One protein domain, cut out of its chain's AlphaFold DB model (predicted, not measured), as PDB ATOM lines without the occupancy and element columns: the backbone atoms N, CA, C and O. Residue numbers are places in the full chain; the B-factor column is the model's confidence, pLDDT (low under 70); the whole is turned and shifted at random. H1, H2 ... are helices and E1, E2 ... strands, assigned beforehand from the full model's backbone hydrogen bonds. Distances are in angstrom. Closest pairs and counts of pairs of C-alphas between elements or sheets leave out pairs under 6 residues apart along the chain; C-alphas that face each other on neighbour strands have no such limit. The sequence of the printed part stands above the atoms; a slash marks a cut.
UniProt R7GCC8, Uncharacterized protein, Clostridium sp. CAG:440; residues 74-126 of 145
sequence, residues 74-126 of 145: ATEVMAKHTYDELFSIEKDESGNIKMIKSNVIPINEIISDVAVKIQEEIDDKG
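What this domain is: This is residues 74 to 126 of the 145 residues of an uncharacterized protein of Clostridium sp. CAG:440 (UniProt R7GCC8). Picture a thin rod with the long helix H3 along one half and a two-stranded hairpin, E1 and E2, reaching out the other way. Beside the first part of H3, the opening stretch with the small helices H1 and H2 folds back along it, while the last residues of H3 stick out alone. The printed part has 53 residues, with three named helices and two named strands in the order H1, H2, E1, E2, H3; the sheet, E1 - E2, is antiparallel and the class is mixed, helices and strands. The whole is extended, with a radius of gyration of the C-alphas of 16.1 A and spans of 58 by 16 by 10 A.

Where its parts are: Find C-alpha 74 at (-53.105, -38.728, -19.799), where H1, residues 74 to 78, begins. Further on come H2, residues 83 to 86, and E1, residues 87 to 91, which covers 13.0 A. Next look at E2, residues 97 to 102, 14.2 A long. From C-alpha 104 at (-43.326, -36.140, -34.340), H3, residues 104 to 125, runs 31.7 A to C-alpha 125 at (-61.757, -28.888, -9.632).

How they stand to each other: Look first at H1: it touches H3, through residues 110 to 118 of H3 alone, and the closest C-alphas, of Ala 74 and Val 114, are 5.4 A apart. H2 touches H3 through residues 104 to 107 of H3 alone, closest at the C-alphas of Leu 86 and Pro 106, 6.4 A. E1 and E2 form a hairpin, antiparallel at 160 degrees; N 90 and O 99 are 2.8 A apart and N 101 and O 88 2.9 A, within hydrogen-bond range. H1 is apart from both strands, and E1 is apart from H3. In H1 and H3 every O i to N i+4 pair is within hydrogen-bond range; H2 is too short for such a pair.

The domain as a whole: The C-alphas of Ser 94 and Gly 126, the two farthest apart, are 57.7 A from each other. Residues 119 to 126, of which 119 to 125 belong to H3, stand free. The printed part has no cut, and its four links between named elements are tight. Its mean pLDDT is 92.4, and no printed residue is under 70.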
ATOM      1  N   ALA A  74     -54.085 -38.081 -18.933       95.06
ATOM      2  CA  ALA A  74     -53.105 -38.728 -19.799       95.06
ATOM      3  C   ALA A  74     -53.705 -39.961 -20.490       95.06
ATOM      4  O   ALA A  74     -53.576 -40.106 -21.701       95.06
ATOM      5  N   THR A  75     -54.425 -40.807 -19.749       95.31
ATOM      6  CA  THR A  75     -55.092 -41.984 -20.325       95.31
ATOM      7  C   THR A  75     -56.181 -41.591 -21.327       95.31
ATOM      8  O   THR A  75     -56.270 -42.191 -22.394       95.31
ATOM      9  N   GLU A  76     -56.982 -40.568 -21.018       95.31
ATOM     10  CA  GLU A  76     -58.051 -40.073 -21.895       95.31
ATOM     11  C   GLU A  76     -57.517 -39.549 -23.237       95.31
ATOM     12  O   GLU A  76     -58.086 -39.847 -24.286       95.31
ATOM     13  N   VAL A  77     -56.421 -38.784 -23.218       94.12
ATOM     14  CA  VAL A  77     -55.788 -38.270 -24.443       94.12
ATOM     15  C   VAL A  77     -55.120 -39.404 -25.215       94.12
ATOM     16  O   VAL A  77     -55.348 -39.538 -26.413       94.12
ATOM     17  N   MET A  78     -54.366 -40.276 -24.538       91.81
ATOM     18  CA  MET A  78     -53.700 -41.412 -25.186       91.81
ATOM     19  C   MET A  78     -54.688 -42.378 -25.847       91.81
ATOM     20  O   MET A  78     -54.370 -42.944 -26.887       91.81
ATOM     21  N   ALA A  79     -55.896 -42.542 -25.300       92.94
ATOM     22  CA  ALA A  79     -56.933 -43.395 -25.883       92.94
ATOM     23  C   ALA A  79     -57.443 -42.913 -27.256       92.94
ATOM     24  O   ALA A  79     -58.080 -43.688 -27.968       92.94
ATOM     25  N   LYS A  80     -57.182 -41.653 -27.633       91.94
ATOM     26  CA  LYS A  80     -57.568 -41.085 -28.934       91.94
ATOM     27  C   LYS A  80     -56.556 -41.373 -30.043       91.94
ATOM     28  O   LYS A  80     -56.893 -41.177 -31.205       91.94
ATOM     29  N   HIS A  81     -55.358 -41.841 -29.694       91.06
ATOM     30  CA  HIS A  81     -54.268 -42.084 -30.634       91.06
ATOM     31  C   HIS A  81     -53.943 -43.571 -30.741       91.06
ATOM     32  O   HIS A  81     -53.992 -44.318 -29.761       91.06
ATOM     33  N   THR A  82     -53.571 -44.008 -31.942       91.38
ATOM     34  CA  THR A  82     -53.159 -45.394 -32.196       91.38
ATOM     35  C   THR A  82     -51.638 -45.527 -32.264       91.38
ATOM     36  O   THR A  82     -50.921 -44.578 -32.569       91.38
ATOM     37  N   TYR A  83     -51.107 -46.722 -31.990       86.44
ATOM     38  CA  TYR A  83     -49.656 -46.955 -32.043       86.44
ATOM     39  C   TYR A  83     -49.080 -46.742 -33.455       86.44
ATOM     40  O   TYR A  83     -47.974 -46.218 -33.600       86.44
ATOM     41  N   ASP A  84     -49.859 -47.088 -34.484       89.44
ATOM     42  CA  ASP A  84     -49.470 -46.962 -35.892       89.44
ATOM     43  C   ASP A  84     -49.347 -45.496 -36.350       89.44
ATOM     44  O   ASP A  84     -48.594 -45.196 -37.276       89.44
ATOM     45  N   GLU A  85     -50.034 -44.560 -35.683       89.12
ATOM     46  CA  GLU A  85     -49.874 -43.117 -35.921       89.12
ATOM     47  C   GLU A  85     -48.546 -42.582 -35.382       89.12
ATOM     48  O   GLU A  85     -47.991 -41.635 -35.943       89.12
ATOM     49  N   LEU A  86     -48.039 -43.179 -34.298       92.25
ATOM     50  CA  LEU A  86     -46.835 -42.734 -33.595       92.25
ATOM     51  C   LEU A  86     -45.567 -43.336 -34.193       92.25
ATOM     52  O   LEU A  86     -44.542 -42.654 -34.267       92.25
ATOM     53  N   PHE A  87     -45.631 -44.599 -34.620       93.00
ATOM     54  CA  PHE A  87     -44.487 -45.332 -35.140       93.00
ATOM     55  C   PHE A  87     -44.847 -46.130 -36.390       93.00
ATOM     56  O   PHE A  87     -45.726 -46.983 -36.367       93.00
ATOM     57  N   SER A  88     -44.077 -45.938 -37.460       90.81
ATOM     58  CA  SER A  88     -44.151 -46.780 -38.657       90.81
ATOM     59  C   SER A  88     -42.920 -47.677 -38.755       90.81
ATOM     60  O   SER A  88     -41.788 -47.197 -38.632       90.81
ATOM     61  N   ILE A  89     -43.131 -48.968 -39.007       91.12
ATOM     62  CA  ILE A  89     -42.064 -49.964 -39.142       91.12
ATOM     63  C   ILE A  89     -41.837 -50.255 -40.626       91.12
ATOM     64  O   ILE A  89     -42.719 -50.778 -41.304       91.12
ATOM     65  N   GLU A  90     -40.635 -49.977 -41.118       89.50
ATOM     66  CA  GLU A  90     -40.191 -50.398 -42.445       89.50
ATOM     67  C   GLU A  90     -39.402 -51.699 -42.336       89.50
ATOM     68  O   GLU A  90     -38.451 -51.810 -41.553       89.50
ATOM     69  N   LYS A  91     -39.793 -52.689 -43.137       92.12
ATOM     70  CA  LYS A  91     -39.132 -53.995 -43.217       92.12
ATOM     71  C   LYS A  91     -38.319 -54.111 -44.507       92.12
ATOM     72  O   LYS A  91     -38.615 -53.437 -45.490       92.12
ATOM     73  N   ASP A  92     -37.276 -54.932 -44.481       91.44
ATOM     74  CA  ASP A  92     -36.515 -55.313 -45.672       91.44
ATOM     75  C   ASP A  92     -37.216 -56.434 -46.469       91.44
ATOM     76  O   ASP A  92     -38.251 -56.963 -46.061       91.44
ATOM     77  N   GLU A  93     -36.645 -56.809 -47.618       91.06
ATOM     78  CA  GLU A  93     -37.171 -57.874 -48.490       91.06
ATOM     79  C   GLU A  93     -37.165 -59.266 -47.832       91.06
ATOM     80  O   GLU A  93     -37.880 -60.162 -48.271       91.06
ATOM     81  N   SER A  94     -36.387 -59.450 -46.761       88.50
ATOM     82  CA  SER A  94     -36.323 -60.689 -45.976       88.50
ATOM     83  C   SER A  94     -37.304 -60.691 -44.794       88.50
ATOM     84  O   SER A  94     -37.354 -61.657 -44.036       88.50
ATOM     85  N   GLY A  95     -38.095 -59.624 -44.628       88.56
ATOM     86  CA  GLY A  95     -39.066 -59.464 -43.548       88.56
ATOM     87  C   GLY A  95     -38.471 -58.993 -42.217       88.56
ATOM     88  O   GLY A  95     -39.211 -58.895 -41.232       88.56
ATOM     89  N   ASN A  96     -37.175 -58.666 -42.166       91.62
ATOM     90  CA  ASN A  96     -36.536 -58.117 -40.973       91.62
ATOM     91  C   ASN A  96     -36.845 -56.625 -40.834       91.62
ATOM     92  O   ASN A  96     -37.059 -55.918 -41.820       91.62
ATOM     93  N   ILE A  97     -36.850 -56.121 -39.600       90.50
ATOM     94  CA  ILE A  97     -37.036 -54.689 -39.337       90.50
ATOM     95  C   ILE A  97     -35.808 -53.936 -39.852       90.50
ATOM     96  O   ILE A  97     -34.703 -54.123 -39.350       90.50
ATOM     97  N   LYS A  98     -36.020 -53.059 -40.834       93.12
ATOM     98  CA  LYS A  98     -34.990 -52.195 -41.415       93.12
ATOM     99  C   LYS A  98     -34.941 -50.839 -40.717       93.12
ATOM    100  O   LYS A  98     -33.859 -50.307 -40.489       93.12
ATOM    101  N   MET A  99     -36.104 -50.266 -40.395       91.06
ATOM    102  CA  MET A  99     -36.209 -48.949 -39.765       91.06
ATOM    103  C   MET A  99     -37.507 -48.816 -38.963       91.06
ATOM    104  O   MET A  99     -38.550 -49.322 -39.365       91.06
ATOM    105  N   ILE A 100     -37.450 -48.087 -37.849       91.69
ATOM    106  CA  ILE A 100     -38.627 -47.598 -37.126       91.69
ATOM    107  C   ILE A 100     -38.599 -46.076 -37.233       91.69
ATOM    108  O   ILE A 100     -37.614 -45.453 -36.839       91.69
ATOM    109  N   LYS A 101     -39.651 -45.480 -37.794       92.19
ATOM    110  CA  LYS A 101     -39.795 -44.024 -37.906       92.19
ATOM    111  C   LYS A 101     -40.821 -43.553 -36.890       92.19
ATOM    112  O   LYS A 101     -41.906 -44.123 -36.829       92.19
ATOM    113  N   SER A 102     -40.484 -42.526 -36.118       93.94
ATOM    114  CA  SER A 102     -41.432 -41.850 -35.237       93.94
ATOM    115  C   SER A 102     -42.082 -40.670 -35.951       93.94
ATOM    116  O   SER A 102     -41.417 -39.902 -36.650       93.94
ATOM    117  N   ASN A 103     -43.386 -40.507 -35.755       93.50
ATOM    118  CA  ASN A 103     -44.125 -39.362 -36.257       93.50
ATOM    119  C   ASN A 103     -44.207 -38.280 -35.177       93.50
ATOM    120  O   ASN A 103     -44.946 -38.398 -34.203       93.50
ATOM    121  N   VAL A 104     -43.434 -37.210 -35.345       93.75
ATOM    122  CA  VAL A 104     -43.326 -36.140 -34.340       93.75
ATOM    123  C   VAL A 104     -44.588 -35.285 -34.212       93.75
ATOM    124  O   VAL A 104     -44.774 -34.647 -33.181       93.75
ATOM    125  N   ILE A 105     -45.457 -35.266 -35.227       93.56
ATOM    126  CA  ILE A 105     -46.687 -34.459 -35.226       93.56
ATOM    127  C   ILE A 105     -47.673 -34.953 -34.148       93.56
ATOM    128  O   ILE A 105     -47.909 -34.195 -33.208       93.56
ATOM    129  N   PRO A 106     -48.181 -36.204 -34.198       94.00
ATOM    130  CA  PRO A 106     -49.097 -36.718 -33.182       94.00
ATOM    131  C   PRO A 106     -48.426 -36.831 -31.810       94.00
ATOM    132  O   PRO A 106     -49.077 -36.635 -30.793       94.00
ATOM    133  N   ILE A 107     -47.109 -37.072 -31.752       94.38
ATOM    134  CA  ILE A 107     -46.368 -37.066 -30.480       94.38
ATOM    135  C   ILE A 107     -46.449 -35.686 -29.807       94.38
ATOM    136  O   ILE A 107     -46.737 -35.599 -28.615       94.38
ATOM    137  N   ASN A 108     -46.209 -34.607 -30.551       95.00
ATOM    138  CA  ASN A 108     -46.264 -33.253 -29.996       95.00
ATOM    139  C   ASN A 108     -47.693 -32.811 -29.666       95.00
ATOM    140  O   ASN A 108     -47.887 -32.060 -28.708       95.00
ATOM    141  N   GLU A 109     -48.673 -33.280 -30.439       94.12
ATOM    142  CA  GLU A 109     -50.093 -33.074 -30.159       94.12
ATOM    143  C   GLU A 109     -50.470 -33.716 -28.822       94.12
ATOM    144  O   GLU A 109     -50.920 -33.005 -27.932       94.12
ATOM    145  N   ILE A 110     -50.136 -34.995 -28.606       95.31
ATOM    146  CA  ILE A 110     -50.341 -35.687 -27.323       95.31
ATOM    147  C   ILE A 110     -49.694 -34.921 -26.169       95.31
ATOM    148  O   ILE A 110     -50.334 -34.690 -25.147       95.31
ATOM    149  N   ILE A 111     -48.420 -34.535 -26.306       94.19
ATOM    150  CA  ILE A 111     -47.694 -33.828 -25.240       94.19
ATOM    151  C   ILE A 111     -48.420 -32.531 -24.861       94.19
ATOM    152  O   ILE A 111     -48.579 -32.236 -23.674       94.19
ATOM    153  N   SER A 112     -48.868 -31.773 -25.863       96.06
ATOM    154  CA  SER A 112     -49.552 -30.497 -25.656       96.06
ATOM    155  C   SER A 112     -50.950 -30.704 -25.069       96.06
ATOM    156  O   SER A 112     -51.287 -30.081 -24.063       96.06
ATOM    157  N   ASP A 113     -51.729 -31.628 -25.627       96.00
ATOM    158  CA  ASP A 113     -53.105 -31.908 -25.213       96.00
ATOM    159  C   ASP A 113     -53.178 -32.477 -23.801       96.00
ATOM    160  O   ASP A 113     -54.007 -32.037 -23.005       96.00
ATOM    161  N   VAL A 114     -52.291 -33.412 -23.444       96.69
ATOM    162  CA  VAL A 114     -52.205 -33.934 -22.073       96.69
ATOM    163  C   VAL A 114     -51.923 -32.794 -21.098       96.69
ATOM    164  O   VAL A 114     -52.608 -32.672 -20.083       96.69
ATOM    165  N   ALA A 115     -50.952 -31.929 -21.401       96.00
ATOM    166  CA  ALA A 115     -50.594 -30.820 -20.522       96.00
ATOM    167  C   ALA A 115     -51.739 -29.810 -20.350       96.00
ATOM    168  O   ALA A 115     -51.962 -29.332 -19.235       96.00
ATOM    169  N   VAL A 116     -52.468 -29.498 -21.425       96.75
ATOM    170  CA  VAL A 116     -53.625 -28.592 -21.387       96.75
ATOM    171  C   VAL A 116     -54.773 -29.221 -20.602       96.75
ATOM    172  O   VAL A 116     -55.283 -28.600 -19.676       96.75
ATOM    173  N   LYS A 117     -55.127 -30.480 -20.882       96.06
ATOM    174  CA  LYS A 117     -56.239 -31.178 -20.215       96.06
ATOM    175  C   LYS A 117     -56.023 -31.361 -18.717       96.06
ATOM    176  O   LYS A 117     -56.981 -31.315 -17.953       96.06
ATOM    177  N   ILE A 118     -54.778 -31.576 -18.293       95.88
ATOM    178  CA  ILE A 118     -54.435 -31.645 -16.868       95.88
ATOM    179  C   ILE A 118     -54.641 -30.286 -16.199       95.88
ATOM    180  O   ILE A 118     -55.199 -30.243 -15.108       95.88
ATOM    181  N   GLN A 119     -54.205 -29.196 -16.835       94.06
ATOM    182  CA  GLN A 119     -54.381 -27.845 -16.293       94.06
ATOM    183  C   GLN A 119     -55.859 -27.464 -16.208       94.06
ATOM    184  O   GLN A 119     -56.303 -27.068 -15.137       94.06
ATOM    185  N   GLU A 120     -56.622 -27.678 -17.283       95.31
ATOM    186  CA  GLU A 120     -58.071 -27.437 -17.310       95.31
ATOM    187  C   GLU A 120     -58.783 -28.177 -16.169       95.31
ATOM    188  O   GLU A 120     -59.551 -27.580 -15.426       95.31
ATOM    189  N   GLU A 121     -58.480 -29.464 -15.967       94.31
ATOM    190  CA  GLU A 121     -59.122 -30.256 -14.914       94.31
ATOM    191  C   GLU A 121     -58.690 -29.832 -13.505       94.31
ATOM    192  O   GLU A 121     -59.490 -29.906 -12.576       94.31
ATOM    193  N   ILE A 122     -57.438 -29.402 -13.315       92.62
ATOM    194  CA  ILE A 122     -56.980 -28.852 -12.030       92.62
ATOM    195  C   ILE A 122     -57.711 -27.538 -11.727       92.62
ATOM    196  O   ILE A 122     -58.170 -27.355 -10.597       92.62
ATOM    197  N   ASP A 123     -57.848 -26.660 -12.720       91.19
ATOM    198  CA  ASP A 123     -58.524 -25.369 -12.580       91.19
ATOM    199  C   ASP A 123     -60.032 -25.544 -12.326       91.19
ATOM    200  O   ASP A 123     -60.593 -24.877 -11.450       91.19
ATOM    201  N   ASP A 124     -60.675 -26.494 -13.013       92.12
ATOM    202  CA  ASP A 124     -62.102 -26.805 -12.859       92.12
ATOM    203  C   ASP A 124     -62.433 -27.422 -11.494       92.12
ATOM    204  O   ASP A 124     -63.513 -27.187 -10.941       92.12
ATOM    205  N   LYS A 125     -61.514 -28.205 -10.913       83.25
ATOM    206  CA  LYS A 125     -61.757 -28.888  -9.632       83.25
ATOM    207  C   LYS A 125     -61.869 -27.925  -8.450       83.25
ATOM    208  O   LYS A 125     -62.532 -28.243  -7.464       83.25
ATOM    209  N   GLY A 126     -61.273 -26.736  -8.549       75.69
ATOM    210  CA  GLY A 126     -61.465 -25.657  -7.587       75.69
ATOM    211  C   GLY A 126     -60.964 -25.977  -6.170       75.69
ATOM    212  O   GLY A 126     -59.819 -26.376  -5.974       75.69
TER     213      GLY A 126